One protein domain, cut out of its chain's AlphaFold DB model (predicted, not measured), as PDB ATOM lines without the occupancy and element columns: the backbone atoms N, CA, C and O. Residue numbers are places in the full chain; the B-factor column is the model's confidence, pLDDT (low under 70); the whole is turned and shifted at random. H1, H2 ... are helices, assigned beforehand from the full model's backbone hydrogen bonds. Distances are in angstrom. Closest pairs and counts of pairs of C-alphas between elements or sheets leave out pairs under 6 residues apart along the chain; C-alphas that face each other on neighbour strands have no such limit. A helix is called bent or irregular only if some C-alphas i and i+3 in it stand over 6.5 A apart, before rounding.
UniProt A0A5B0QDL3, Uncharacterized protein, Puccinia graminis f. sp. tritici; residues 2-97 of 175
ATOM      1  N   TRP A   2     -68.692 203.160 -41.163       68.81
ATOM      2  CA  TRP A   2     -70.087 202.708 -41.297       68.81
ATOM      3  C   TRP A   2     -70.362 201.304 -40.740       68.81
ATOM      4  O   TRP A   2     -71.297 201.136 -39.966       68.81
ATOM      5  N   PHE A   3     -69.505 200.321 -41.038       70.62
ATOM      6  CA  PHE A   3     -69.644 198.957 -40.508       70.62
ATOM      7  C   PHE A   3     -69.610 198.900 -38.972       70.62
ATOM      8  O   PHE A   3     -70.444 198.252 -38.348       70.62
ATOM      9  N   THR A   4     -68.676 199.612 -38.341       73.06
ATOM     10  CA  THR A   4     -68.558 199.622 -36.878       73.06
ATOM     11  C   THR A   4     -69.696 200.380 -36.210       73.06
ATOM     12  O   THR A   4     -70.148 199.951 -35.158       73.06
ATOM     13  N   VAL A   5     -70.186 201.463 -36.820       75.88
ATOM     14  CA  VAL A   5     -71.315 202.242 -36.292       75.88
ATOM     15  C   VAL A   5     -72.623 201.457 -36.407       75.88
ATOM     16  O   VAL A   5     -73.327 201.311 -35.413       75.88
ATOM     17  N   TYR A   6     -72.935 200.906 -37.583       75.69
ATOM     18  CA  TYR A   6     -74.206 200.208 -37.800       75.69
ATOM     19  C   TYR A   6     -74.223 198.769 -37.286       75.69
ATOM     20  O   TYR A   6     -75.285 198.287 -36.906       75.69
ATOM     21  N   GLY A   7     -73.077 198.091 -37.241       77.12
ATOM     22  CA  GLY A   7     -72.963 196.739 -36.700       77.12
ATOM     23  C   GLY A   7     -72.585 196.745 -35.222       77.12
ATOM     24  O   GLY A   7     -73.414 196.489 -34.349       77.12
ATOM     25  N   GLY A   8     -71.314 197.046 -34.940       78.00
ATOM     26  CA  GLY A   8     -70.723 196.901 -33.604       78.00
ATOM     27  C   GLY A   8     -71.370 197.787 -32.538       78.00
ATOM     28  O   GLY A   8     -71.756 197.301 -31.475       78.00
ATOM     29  N   THR A   9     -71.537 199.078 -32.824       81.50
ATOM     30  CA  THR A   9     -72.140 200.020 -31.874       81.50
ATOM     31  C   THR A   9     -73.626 199.731 -31.675       81.50
ATOM     32  O   THR A   9     -74.090 199.757 -30.538       81.50
ATOM     33  N   SER A  10     -74.371 199.380 -32.726       82.62
ATOM     34  CA  SER A  10     -75.785 198.988 -32.604       82.62
ATOM     35  C   SER A  10     -75.976 197.765 -31.705       82.62
ATOM     36  O   SER A  10     -76.841 197.776 -30.829       82.62
ATOM     37  N   ALA A  11     -75.137 196.735 -31.859       85.75
ATOM     38  CA  ALA A  11     -75.168 195.554 -30.995       85.75
ATOM     39  C   ALA A  11     -74.862 195.911 -29.530       85.75
ATOM     40  O   ALA A  11     -75.553 195.454 -28.616       85.75
ATOM     41  N   TYR A  12     -73.876 196.785 -29.302       84.62
ATOM     42  CA  TYR A  12     -73.550 197.282 -27.965       84.62
ATOM     43  C   TYR A  12     -74.709 198.069 -27.333       84.62
ATOM     44  O   TYR A  12     -75.014 197.893 -26.152       84.62
ATOM     45  N   GLN A  13     -75.409 198.896 -28.115       85.62
ATOM     46  CA  GLN A  13     -76.596 199.605 -27.633       85.62
ATOM     47  C   GLN A  13     -77.754 198.655 -27.314       85.62
ATOM     48  O   GLN A  13     -78.404 198.822 -26.282       85.62
ATOM     49  N   GLY A  14     -77.955 197.609 -28.120       88.12
ATOM     50  CA  GLY A  14     -78.913 196.543 -27.817       88.12
ATOM     51  C   GLY A  14     -78.623 195.865 -26.474       88.12
ATOM     52  O   GLY A  14     -79.530 195.679 -25.661       88.12
ATOM     53  N   LEU A  15     -77.351 195.583 -26.178       89.69
ATOM     54  CA  LEU A  15     -76.945 195.018 -24.889       89.69
ATOM     55  C   LEU A  15     -77.230 195.971 -23.716       89.69
ATOM     56  O   LEU A  15     -77.652 195.527 -22.649       89.69
ATOM     57  N   ASN A  16     -77.039 197.281 -23.900       88.19
ATOM     58  CA  ASN A  16     -77.364 198.271 -22.869       88.19
ATOM     59  C   ASN A  16     -78.870 198.370 -22.602       88.19
ATOM     60  O   ASN A  16     -79.269 198.436 -21.439       88.19
ATOM     61  N   ILE A  17     -79.698 198.324 -23.648       89.62
ATOM     62  CA  ILE A  17     -81.163 198.273 -23.527       89.62
ATOM     63  C   ILE A  17     -81.582 197.027 -22.736       89.62
ATOM     64  O   ILE A  17     -82.316 197.135 -21.753       89.62
ATOM     65  N   LEU A  18     -81.032 195.857 -23.080       90.75
ATOM     66  CA  LEU A  18     -81.285 194.601 -22.361       90.75
ATOM     67  C   LEU A  18     -80.862 194.678 -20.888       90.75
ATOM     68  O   LEU A  18     -81.605 194.261 -19.999       90.75
ATOM     69  N   LYS A  19     -79.689 195.253 -20.608       89.62
ATOM     70  CA  LYS A  19     -79.202 195.472 -19.240       89.62
ATOM     71  C   LYS A  19     -80.168 196.354 -18.441       89.62
ATOM     72  O   LYS A  19     -80.506 196.022 -17.307       89.62
ATOM     73  N   ASN A  20     -80.659 197.436 -19.039       88.12
ATOM     74  CA  ASN A  20     -81.617 198.337 -18.400       88.12
ATOM     75  C   ASN A  20     -82.995 197.688 -18.207       88.12
ATOM     76  O   ASN A  20     -83.644 197.928 -17.192       88.12
ATOM     77  N   MET A  21     -83.426 196.813 -19.121       89.31
ATOM     78  CA  MET A  21     -84.630 196.001 -18.920       89.31
ATOM     79  C   MET A  21     -84.488 195.060 -17.725       89.31
ATOM     80  O   MET A  21     -85.419 194.943 -16.931       89.31
ATOM     81  N   LYS A  22     -83.314 194.441 -17.549       88.94
ATOM     82  CA  LYS A  22     -83.031 193.597 -16.383       88.94
ATOM     83  C   LYS A  22     -83.099 194.391 -15.079       88.94
ATOM     84  O   LYS A  22     -83.702 193.931 -14.116       88.94
ATOM     85  N   TYR A  23     -82.554 195.609 -15.061       86.75
ATOM     86  CA  TYR A  23     -82.720 196.509 -13.916       86.75
ATOM     87  C   TYR A  23     -84.186 196.850 -13.655       86.75
ATOM     88  O   TYR A  23     -84.612 196.788 -12.508       86.75
ATOM     89  N   GLY A  24     -84.967 197.118 -14.705       87.19
ATOM     90  CA  GLY A  24     -86.412 197.329 -14.613       87.19
ATOM     91  C   GLY A  24     -87.161 196.158 -13.967       87.19
ATOM     92  O   GLY A  24     -88.057 196.378 -13.155       87.19
ATOM     93  N   GLN A  25     -86.760 194.919 -14.269       88.38
ATOM     94  CA  GLN A  25     -87.318 193.720 -13.636       88.38
ATOM     95  C   GLN A  25     -86.984 193.643 -12.140       88.38
ATOM     96  O   GLN A  25     -87.855 193.279 -11.355       88.38
ATOM     97  N   TYR A  26     -85.764 194.020 -11.736       88.88
ATOM     98  CA  TYR A  26     -85.361 194.020 -10.323       88.88
ATOM     99  C   TYR A  26     -86.147 195.013  -9.465       88.88
ATOM    100  O   TYR A  26     -86.365 194.760  -8.287       88.88
ATOM    101  N   ILE A  27     -86.591 196.121 -10.054       89.44
ATOM    102  CA  ILE A  27     -87.418 197.135  -9.381       89.44
ATOM    103  C   ILE A  27     -88.920 196.932  -9.622       89.44
ATOM    104  O   ILE A  27     -89.714 197.816  -9.316       89.44
ATOM    105  N   HIS A  28     -89.308 195.776 -10.174       90.69
ATOM    106  CA  HIS A  28     -90.695 195.396 -10.455       90.69
ATOM    107  C   HIS A  28     -91.476 196.406 -11.320       90.69
ATOM    108  O   HIS A  28     -92.690 196.556 -11.178       90.69
ATOM    109  N   LEU A  29     -90.803 197.088 -12.252       88.00
ATOM    110  CA  LEU A  29     -91.471 197.975 -13.205       88.00
ATOM    111  C   LEU A  29     -92.116 197.184 -14.354       88.00
ATOM    112  O   LEU A  29     -91.536 196.211 -14.848       88.00
ATOM    113  N   PRO A  30     -93.276 197.633 -14.866       90.81
ATOM    114  CA  PRO A  30     -93.879 197.034 -16.046       90.81
ATOM    115  C   PRO A  30     -92.961 197.229 -17.272       90.81
ATOM    116  O   PRO A  30     -92.593 198.367 -17.591       90.81
ATOM    117  N   PRO A  31     -92.625 196.158 -18.024       87.25
ATOM    118  CA  PRO A  31     -91.639 196.209 -19.111       87.25
ATOM    119  C   PRO A  31     -91.937 197.244 -20.201       87.25
ATOM    120  O   PRO A  31     -91.018 197.826 -20.774       87.25
ATOM    121  N   ARG A  32     -93.220 197.512 -20.470       88.50
ATOM    122  CA  ARG A  32     -93.650 198.485 -21.486       88.50
ATOM    123  C   ARG A  32     -93.180 199.903 -21.151       88.50
ATOM    124  O   ARG A  32     -92.631 200.575 -22.015       88.50
ATOM    125  N   LEU A  33     -93.323 200.331 -19.892       88.12
ATOM    126  CA  LEU A  33     -92.881 201.665 -19.458       88.12
ATOM    127  C   LEU A  33     -91.359 201.810 -19.528       88.12
ATOM    128  O   LEU A  33     -90.861 202.871 -19.891       88.12
ATOM    129  N   VAL A  34     -90.627 200.734 -19.227       89.06
ATOM    130  CA  VAL A  34     -89.160 200.705 -19.300       89.06
ATOM    131  C   VAL A  34     -88.671 200.855 -20.743       89.06
ATOM    132  O   VAL A  34     -87.707 201.572 -20.991       89.06
ATOM    133  N   VAL A  35     -89.341 200.225 -21.711       89.88
ATOM    134  CA  VAL A  35     -89.002 200.390 -23.134       89.88
ATOM    135  C   VAL A  35     -89.339 201.802 -23.617       89.88
ATOM    136  O   VAL A  35     -88.505 202.433 -24.263       89.88
ATOM    137  N   TYR A  36     -90.514 202.340 -23.269       92.12
ATOM    138  CA  TYR A  36     -90.891 203.698 -23.674       92.12
ATOM    139  C   TYR A  36     -89.939 204.763 -23.124       92.12
ATOM    140  O   TYR A  36     -89.519 205.644 -23.873       92.12
ATOM    141  N   SER A  37     -89.545 204.668 -21.853       90.88
ATOM    142  CA  SER A  37     -88.613 205.630 -21.257       90.88
ATOM    143  C   SER A  37     -87.234 205.584 -21.919       90.88
ATOM    144  O   SER A  37     -86.640 206.632 -22.168       90.88
ATOM    145  N   GLN A  38     -86.751 204.392 -22.281       90.12
ATOM    146  CA  GLN A  38     -85.492 204.233 -23.005       90.12
ATOM    147  C   GLN A  38     -85.567 204.803 -24.423       90.12
ATOM    148  O   GLN A  38     -84.659 205.523 -24.828       90.12
ATOM    149  N   LEU A  39     -86.649 204.545 -25.166       91.38
ATOM    150  CA  LEU A  39     -86.829 205.080 -26.520       91.38
ATOM    151  C   LEU A  39     -86.916 206.611 -26.527       91.38
ATOM    152  O   LEU A  39     -86.259 207.262 -27.343       91.38
ATOM    153  N   ILE A  40     -87.676 207.194 -25.596       93.62
ATOM    154  CA  ILE A  40     -87.781 208.651 -25.443       93.62
ATOM    155  C   ILE A  40     -86.418 209.232 -25.055       93.62
ATOM    156  O   ILE A  40     -85.949 210.174 -25.692       93.62
ATOM    157  N   GLY A  41     -85.744 208.633 -24.068       90.69
ATOM    158  CA  GLY A  41     -84.418 209.058 -23.626       90.69
ATOM    159  C   GLY A  41     -83.374 209.004 -24.745       90.69
ATOM    160  O   GLY A  41     -82.629 209.963 -24.935       90.69
ATOM    161  N   CYS A  42     -83.354 207.931 -25.541       90.25
ATOM    162  CA  CYS A  42     -82.471 207.808 -26.700       90.25
ATOM    163  C   CYS A  42     -82.783 208.854 -27.775       90.25
ATOM    164  O   CYS A  42     -81.859 209.450 -28.326       90.25
ATOM    165  N   THR A  43     -84.063 209.109 -28.053       92.50
ATOM    166  CA  THR A  43     -84.477 210.108 -29.050       92.50
ATOM    167  C   THR A  43     -84.032 211.509 -28.628       92.50
ATOM    168  O   THR A  43     -83.305 212.168 -29.369       92.50
ATOM    169  N   VAL A  44     -84.366 211.938 -27.407       93.44
ATOM    170  CA  VAL A  44     -83.969 213.256 -26.878       93.44
ATOM    171  C   VAL A  44     -82.447 213.381 -26.777       93.44
ATOM    172  O   VAL A  44     -81.882 214.411 -27.155       93.44
ATOM    173  N   GLY A  45     -81.774 212.323 -26.319       89.06
ATOM    174  CA  GLY A  45     -80.319 212.274 -26.226       89.06
ATOM    175  C   GLY A  45     -79.658 212.437 -27.592       89.06
ATOM    176  O   GLY A  45     -78.819 213.317 -27.759       89.06
ATOM    177  N   SER A  46     -80.085 211.661 -28.593       88.50
ATOM    178  CA  SER A  46     -79.539 211.740 -29.954       88.50
ATOM    179  C   SER A  46     -79.728 213.119 -30.594       88.50
ATOM    180  O   SER A  46     -78.786 213.645 -31.187       88.50
ATOM    181  N   LEU A  47     -80.898 213.744 -30.418       92.44
ATOM    182  CA  LEU A  47     -81.171 215.091 -30.926       92.44
ATOM    183  C   LEU A  47     -80.270 216.134 -30.260       92.44
ATOM    184  O   LEU A  47     -79.633 216.927 -30.949       92.44
ATOM    185  N   THR A  48     -80.161 216.094 -28.932       90.06
ATOM    186  CA  THR A  48     -79.293 217.009 -28.179       90.06
ATOM    187  C   THR A  48     -77.832 216.846 -28.590       90.06
ATOM    188  O   THR A  48     -77.151 217.835 -28.853       90.06
ATOM    189  N   THR A  49     -77.350 215.606 -28.719       88.31
ATOM    190  CA  THR A  49     -75.983 215.332 -29.180       88.31
ATOM    191  C   THR A  49     -75.738 215.886 -30.582       88.31
ATOM    192  O   THR A  49     -74.689 216.479 -30.812       88.31
ATOM    193  N   LEU A  50     -76.692 215.753 -31.509       88.31
ATOM    194  CA  LEU A  50     -76.566 216.314 -32.858       88.31
ATOM    195  C   LEU A  50     -76.509 217.845 -32.850       88.31
ATOM    196  O   LEU A  50     -75.695 218.423 -33.571       88.31
ATOM    197  N   LEU A  51     -77.343 218.500 -32.039       89.69
ATOM    198  CA  LEU A  51     -77.348 219.959 -31.906       89.69
ATOM    199  C   LEU A  51     -76.012 220.473 -31.363       89.69
ATOM    200  O   LEU A  51     -75.398 221.353 -31.965       89.69
ATOM    201  N   VAL A  52     -75.531 219.876 -30.271       85.94
ATOM    202  CA  VAL A  52     -74.255 220.247 -29.647       85.94
ATOM    203  C   VAL A  52     -73.086 219.972 -30.590       85.94
ATOM    204  O   VAL A  52     -72.235 220.838 -30.772       85.94
ATOM    205  N   ALA A  53     -73.055 218.811 -31.249       84.00
ATOM    206  CA  ALA A  53     -71.993 218.480 -32.197       84.00
ATOM    207  C   ALA A  53     -71.941 219.469 -33.369       84.00
ATOM    208  O   ALA A  53     -70.857 219.900 -33.756       84.00
ATOM    209  N   ARG A  54     -73.099 219.877 -33.912       87.06
ATOM    210  CA  ARG A  54     -73.151 220.902 -34.965       87.06
ATOM    211  C   ARG A  54     -72.632 222.252 -34.482       87.06
ATOM    212  O   ARG A  54     -71.855 222.863 -35.207       87.06
ATOM    213  N   ALA A  55     -73.009 222.677 -33.277       84.38
ATOM    214  CA  ALA A  55     -72.531 223.928 -32.690       84.38
ATOM    215  C   ALA A  55     -71.005 223.921 -32.475       84.38
ATOM    216  O   ALA A  55     -70.319 224.879 -32.821       84.38
ATOM    217  N   ILE A  56     -70.448 222.818 -31.969       81.00
ATOM    218  CA  ILE A  56     -68.998 222.688 -31.765       81.00
ATOM    219  C   ILE A  56     -68.260 222.738 -33.109       81.00
ATOM    220  O   ILE A  56     -67.268 223.449 -33.239       81.00
ATOM    221  N   VAL A  57     -68.753 222.036 -34.133       81.50
ATOM    222  CA  VAL A  57     -68.112 222.032 -35.458       81.50
ATOM    223  C   VAL A  57     -68.181 223.402 -36.138       81.50
ATOM    224  O   VAL A  57     -67.250 223.747 -36.861       81.50
ATOM    225  N   SER A  58     -69.238 224.192 -35.927       82.12
ATOM    226  CA  SER A  58     -69.329 225.538 -36.508       82.12
ATOM    227  C   SER A  58     -68.433 226.562 -35.811       82.12
ATOM    228  O   SER A  58     -67.915 227.445 -36.485       82.12
ATOM    229  N   HIS A  59     -68.248 226.454 -34.491       77.56
ATOM    230  CA  HIS A  59     -67.484 227.432 -33.707       77.56
ATOM    231  C   HIS A  59     -65.995 227.090 -33.564       77.56
ATOM    232  O   HIS A  59     -65.167 227.990 -33.578       77.56
ATOM    233  N   GLU A  60     -65.638 225.806 -33.478       73.12
ATOM    234  CA  GLU A  60     -64.293 225.352 -33.082       73.12
ATOM    235  C   GLU A  60     -63.611 224.496 -34.167       73.12
ATOM    236  O   GLU A  60     -62.771 223.638 -33.886       73.12
ATOM    237  N   ARG A  61     -63.968 224.701 -35.444       69.19
ATOM    238  CA  ARG A  61     -63.468 223.884 -36.567       69.19
ATOM    239  C   ARG A  61     -61.942 223.859 -36.663       69.19
ATOM    240  O   ARG A  61     -61.365 222.804 -36.913       69.19
ATOM    241  N   GLU A  62     -61.298 225.010 -36.494       65.81
ATOM    242  CA  GLU A  62     -59.843 225.143 -36.631       65.81
ATOM    243  C   GLU A  62     -59.099 224.437 -35.490       65.81
ATOM    244  O   GLU A  62     -58.079 223.786 -35.711       65.81
ATOM    245  N   VAL A  63     -59.670 224.465 -34.285       65.19
ATOM    246  CA  VAL A  63     -59.133 223.793 -33.094       65.19
ATOM    247  C   VAL A  63     -59.271 222.275 -33.199       65.19
ATOM    248  O   VAL A  63     -58.377 221.543 -32.779       65.19
ATOM    249  N   LEU A  64     -60.356 221.782 -33.802       62.78
ATOM    250  CA  LEU A  64     -60.568 220.351 -34.039       62.78
ATOM    251  C   LEU A  64     -59.603 219.756 -35.076       62.78
ATOM    252  O   LEU A  64     -59.320 218.560 -35.016       62.78
ATOM    253  N   LEU A  65     -59.122 220.570 -36.022       66.44
ATOM    254  CA  LEU A  65     -58.135 220.171 -37.031       66.44
ATOM    255  C   LEU A  65     -56.693 220.263 -36.517       66.44
ATOM    256  O   LEU A  65     -55.796 219.662 -37.114       66.44
ATOM    257  N   SER A  66     -56.453 221.004 -35.430       67.25
ATOM    258  CA  SER A  66     -55.112 221.162 -34.883       67.25
ATOM    259  C   SER A  66     -54.644 219.858 -34.204       67.25
ATOM    260  O   SER A  66     -55.409 219.228 -33.467       67.25
ATOM    261  N   PRO A  67     -53.383 219.423 -34.400       61.03
ATOM    262  CA  PRO A  67     -52.891 218.168 -33.825       61.03
ATOM    263  C   PRO A  67     -52.799 218.172 -32.295       61.03
ATOM    264  O   PRO A  67     -52.629 217.113 -31.699       61.03
ATOM    265  N   HIS A  68     -52.812 219.346 -31.656       58.00
ATOM    266  CA  HIS A  68     -52.621 219.495 -30.207       58.00
ATOM    267  C   HIS A  68     -53.913 219.908 -29.479       58.00
ATOM    268  O   HIS A  68     -54.005 219.724 -28.266       58.00
ATOM    269  N   GLY A  69     -54.945 220.367 -30.202       58.66
ATOM    270  CA  GLY A  69     -56.180 220.896 -29.619       58.66
ATOM    271  C   GLY A  69     -55.935 222.082 -28.675       58.66
ATOM    272  O   GLY A  69     -54.805 222.525 -28.483       58.66
ATOM    273  N   ASN A  70     -56.999 222.578 -28.042       58.75
ATOM    274  CA  ASN A  70     -56.910 223.656 -27.040       58.75
ATOM    275  C   ASN A  70     -57.046 223.130 -25.596       58.75
ATOM    276  O   ASN A  70     -57.471 223.854 -24.701       58.75
ATOM    277  N   GLY A  71     -56.788 221.837 -25.359       59.66
ATOM    278  CA  GLY A  71     -56.970 221.175 -24.055       59.66
ATOM    279  C   GLY A  71     -58.431 220.922 -23.640       59.66
ATOM    280  O   GLY A  71     -58.687 219.997 -22.876       59.66
ATOM    281  N   ILE A  72     -59.393 221.682 -24.180       61.56
ATOM    282  CA  ILE A  72     -60.843 221.514 -23.946       61.56
ATOM    283  C   ILE A  72     -61.499 220.715 -25.083       61.56
ATOM    284  O   ILE A  72     -62.247 219.771 -24.833       61.56
ATOM    285  N   PHE A  73     -61.179 221.059 -26.333       62.41
ATOM    286  CA  PHE A  73     -61.661 220.366 -27.527       62.41
ATOM    287  C   PHE A  73     -60.484 219.801 -28.320       62.41
ATOM    288  O   PHE A  73     -59.474 220.475 -28.531       62.41
ATOM    289  N   SER A  74     -60.617 218.544 -28.742       66.38
ATOM    290  CA  SER A  74     -59.632 217.848 -29.564       66.38
ATOM    291  C   SER A  74     -60.335 216.877 -30.506       66.38
ATOM    292  O   SER A  74     -61.186 216.093 -30.078       66.38
ATOM    293  N   GLY A  75     -59.951 216.896 -31.785       66.56
ATOM    294  CA  GLY A  75     -60.400 215.917 -32.779       66.56
ATOM    295  C   GLY A  75     -59.775 214.525 -32.607       66.56
ATOM    296  O   GLY A  75     -60.135 213.601 -33.339       66.56
ATOM    297  N   ALA A  76     -58.859 214.350 -31.646       69.19
ATOM    298  CA  ALA A  76     -58.100 213.116 -31.454       69.19
ATOM    299  C   ALA A  76     -58.985 211.893 -31.175       69.19
ATOM    300  O   ALA A  76     -58.694 210.813 -31.680       69.19
ATOM    301  N   GLU A  77     -60.079 212.044 -30.419       71.56
ATOM    302  CA  GLU A  77     -60.990 210.928 -30.126       71.56
ATOM    303  C   GLU A  77     -61.690 210.441 -31.402       71.56
ATOM    304  O   GLU A  77     -61.661 209.247 -31.697       71.56
ATOM    305  N   ILE A  78     -62.207 211.366 -32.218       73.00
ATOM    306  CA  ILE A  78     -62.898 211.052 -33.477       73.00
ATOM    307  C   ILE A  78     -61.926 210.402 -34.472       73.00
ATOM    308  O   ILE A  78     -62.255 209.391 -35.099       73.00
ATOM    309  N   ALA A  79     -60.704 210.932 -34.579       74.25
ATOM    310  CA  ALA A  79     -59.651 210.352 -35.410       74.25
ATOM    311  C   ALA A  79     -59.244 208.952 -34.916       74.25
ATOM    312  O   ALA A  79     -59.121 208.017 -35.712       74.25
ATOM    313  N   ALA A  80     -59.105 208.765 -33.600       76.06
ATOM    314  CA  ALA A  80     -58.824 207.466 -33.001       76.06
ATOM    315  C   ALA A  80     -59.976 206.478 -33.223       76.06
ATOM    316  O   ALA A  80     -59.736 205.309 -33.521       76.06
ATOM    317  N   PHE A  81     -61.232 206.920 -33.138       77.25
ATOM    318  CA  PHE A  81     -62.398 206.097 -33.448       77.25
ATOM    319  C   PHE A  81     -62.396 205.653 -34.915       77.25
ATOM    320  O   PHE A  81     -62.606 204.469 -35.193       77.25
ATOM    321  N   GLN A  82     -62.086 206.552 -35.852       78.50
ATOM    322  CA  GLN A  82     -61.941 206.204 -37.266       78.50
ATOM    323  C   GLN A  82     -60.808 205.197 -37.489       78.50
ATOM    324  O   GLN A  82     -61.022 204.191 -38.171       78.50
ATOM    325  N   ALA A  83     -59.640 205.420 -36.884       80.44
ATOM    326  CA  ALA A  83     -58.503 204.510 -36.971       80.44
ATOM    327  C   ALA A  83     -58.857 203.119 -36.422       80.44
ATOM    328  O   ALA A  83     -58.685 202.124 -37.121       80.44
ATOM    329  N   ARG A  84     -59.455 203.034 -35.222       77.38
ATOM    330  CA  ARG A  84     -59.940 201.766 -34.644       77.38
ATOM    331  C   ARG A  84     -60.950 201.088 -35.570       77.38
ATOM    332  O   ARG A  84     -60.841 199.890 -35.817       77.38
ATOM    333  N   ALA A  85     -61.901 201.840 -36.120       78.62
ATOM    334  CA  ALA A  85     -62.921 201.304 -37.013       78.62
ATOM    335  C   ALA A  85     -62.343 200.720 -38.310       78.62
ATOM    336  O   ALA A  85     -62.846 199.717 -38.815       78.62
ATOM    337  N   VAL A  86     -61.305 201.344 -38.865       80.00
ATOM    338  CA  VAL A  86     -60.621 200.863 -40.071       80.00
ATOM    339  C   VAL A  86     -59.731 199.659 -39.749       80.00
ATOM    340  O   VAL A  86     -59.787 198.663 -40.471       80.00
ATOM    341  N   SER A  87     -58.995 199.697 -38.637       79.69
ATOM    342  CA  SER A  87     -58.138 198.594 -38.187       79.69
ATOM    343  C   SER A  87     -58.929 197.320 -37.888       79.69
ATOM    344  O   SER A  87     -58.568 196.250 -38.369       79.69
ATOM    345  N   TRP A  88     -60.032 197.421 -37.140       74.94
ATOM    346  CA  TRP A  88     -60.872 196.272 -36.772       74.94
ATOM    347  C   TRP A  88     -61.888 195.872 -37.846       74.94
ATOM    348  O   TRP A  88     -62.360 194.739 -37.841       74.94
ATOM    349  N   GLY A  89     -62.240 196.779 -38.760       76.56
ATOM    350  CA  GLY A  89     -63.166 196.492 -39.855       76.56
ATOM    351  C   GLY A  89     -62.458 195.937 -41.089       76.56
ATOM    352  O   GLY A  89     -62.675 194.793 -41.472       76.56
ATOM    353  N   LEU A  90     -61.610 196.754 -41.716       74.75
ATOM    354  CA  LEU A  90     -61.033 196.457 -43.031       74.75
ATOM    355  C   LEU A  90     -59.730 195.655 -42.932       74.75
ATOM    356  O   LEU A  90     -59.525 194.698 -43.673       74.75
ATOM    357  N   PHE A  91     -58.854 196.019 -41.995       78.38
ATOM    358  CA  PHE A  91     -57.517 195.426 -41.882       78.38
ATOM    359  C   PHE A  91     -57.407 194.328 -40.823       78.38
ATOM    360  O   PHE A  91     -56.308 193.849 -40.550       78.38
ATOM    361  N   SER A  92     -58.530 193.867 -40.268       72.06
ATOM    362  CA  SER A  92     -58.529 192.939 -39.134       72.06
ATOM    363  C   SER A  92     -57.746 191.650 -39.413       72.06
ATOM    364  O   SER A  92     -56.904 191.236 -38.617       72.06
ATOM    365  N   ARG A  93     -57.916 191.076 -40.612       68.88
ATOM    366  CA  ARG A  93     -57.198 189.865 -41.046       68.88
ATOM    367  C   ARG A  93     -55.696 190.085 -41.263       68.88
ATOM    368  O   ARG A  93     -54.921 189.153 -41.090       68.88
ATOM    369  N   HIS A  94     -55.279 191.289 -41.637       72.62
ATOM    370  CA  HIS A  94     -53.871 191.600 -41.900       72.62
ATOM    371  C   HIS A  94     -53.135 192.080 -40.646       72.62
ATOM    372  O   HIS A  94     -51.918 191.980 -40.580       72.62
ATOM    373  N   LEU A  95     -53.857 192.583 -39.643       72.44
ATOM    374  CA  LEU A  95     -53.272 193.108 -38.410       72.44
ATOM    375  C   LEU A  95     -53.292 192.084 -37.269       72.44
ATOM    376  O   LEU A  95     -52.285 191.935 -36.579       72.44
ATOM    377  N   PHE A  96     -54.407 191.374 -37.075       74.56
ATOM    378  CA  PHE A  96     -54.677 190.614 -35.847       74.56
ATOM    379  C   PHE A  96     -54.603 189.087 -36.003       74.56
ATOM    380  O   PHE A  96     -54.645 188.364 -35.008       74.56
ATOM    381  N   LEU A  97     -54.480 188.566 -37.228       75.25
ATOM    382  CA  LEU A  97     -54.378 187.120 -37.457       75.25
ATOM    383  C   LEU A  97     -53.039 186.560 -36.937       75.25
ATOM    384  O   LEU A  97     -52.043 187.279 -36.839       75.25
TER     385      LEU A  97
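Overview. This is residues 2 to 97 of the 175 residues of an uncharacterized protein of Puccinia graminis f. sp. tritici (UniProt A0A5B0QDL3). Two long helices, H1 and H2, make a wide V joined at a tight link, and a third helix, H4, stands across its open end near the start of H1, so that the three outline a loose triangle with an empty middle. The five-residue H3 and the loop after it lie at the corner between the end of H2 and H4, while the four-residue H5 lies past the far end of H4. The printed part has 96 residues with five named helices, H1 to H5 in order along the chain, and no named strand; the class is all helix. The whole is loose, with a radius of gyration of the C-alphas of 18.1 A, and flat, spanning 50 by 42 by 21 A.

Along the chain. H1 is residues 2 to 26, 35.6 A from first to last C-alpha, and begins with C-alpha 2 at (-70.087, 202.708, -41.297). It is neither bent nor irregular, but only just: C-alphas 6 and 9 are 6.3 A apart. H2, residues 31 to 59, is the longest helix at 42.1 A, with C-alpha 59 at (-67.484, 227.432, -33.707). H3 is residues 61 to 65. H4, residues 76 to 89, measures 19.3 A. H5 is residues 92 to 95, with C-alpha 95 at (-53.272, 193.108, -38.410).

Arrangement. H1 and H2 form a helical hairpin, at a steep tilt of 41 degrees, opposite ways. They touch through residues 17 to 25 of H1 and 31 to 38 of H2 alone; the closest C-alphas, of Gly 24 and Val 34, are 6.4 A apart. At its other end H1 touches H4 with residues 3 to 4 alone, about perpendicular at 80 degrees, the closest C-alphas being those of Thr 4 and Ala 85 at 5.9 A. H2 and H4 are apart. H2 and H3 are close but not clearly touching, with the C-alphas of Val 57 and Leu 64 closest at 7.9 A. H3 and H4 are only just apart, at 8.1 A. H4 and H5 are close but not clearly touching, with the C-alphas of Ser 87 and Leu 95 closest at 7.3 A. Every O i to N i+4 pair is within hydrogen-bond range in H2, H3 and H4, and 19 of 21 are in H1; H5 is too short for such a pair.

Size, cuts and confidence. The two C-alphas farthest apart, of His 28 and Ser 66, are 50.3 A apart. Residues 9 to 16 of H1 and 40 to 55 of H2 stand free. The printed part has no cut and no long link; the link from H3 to H4, 10 residues, is short, and the others are tight. The mean pLDDT of the printed part is 80.1, with residue 2, residues 61 to 76 and residue 93 under 70.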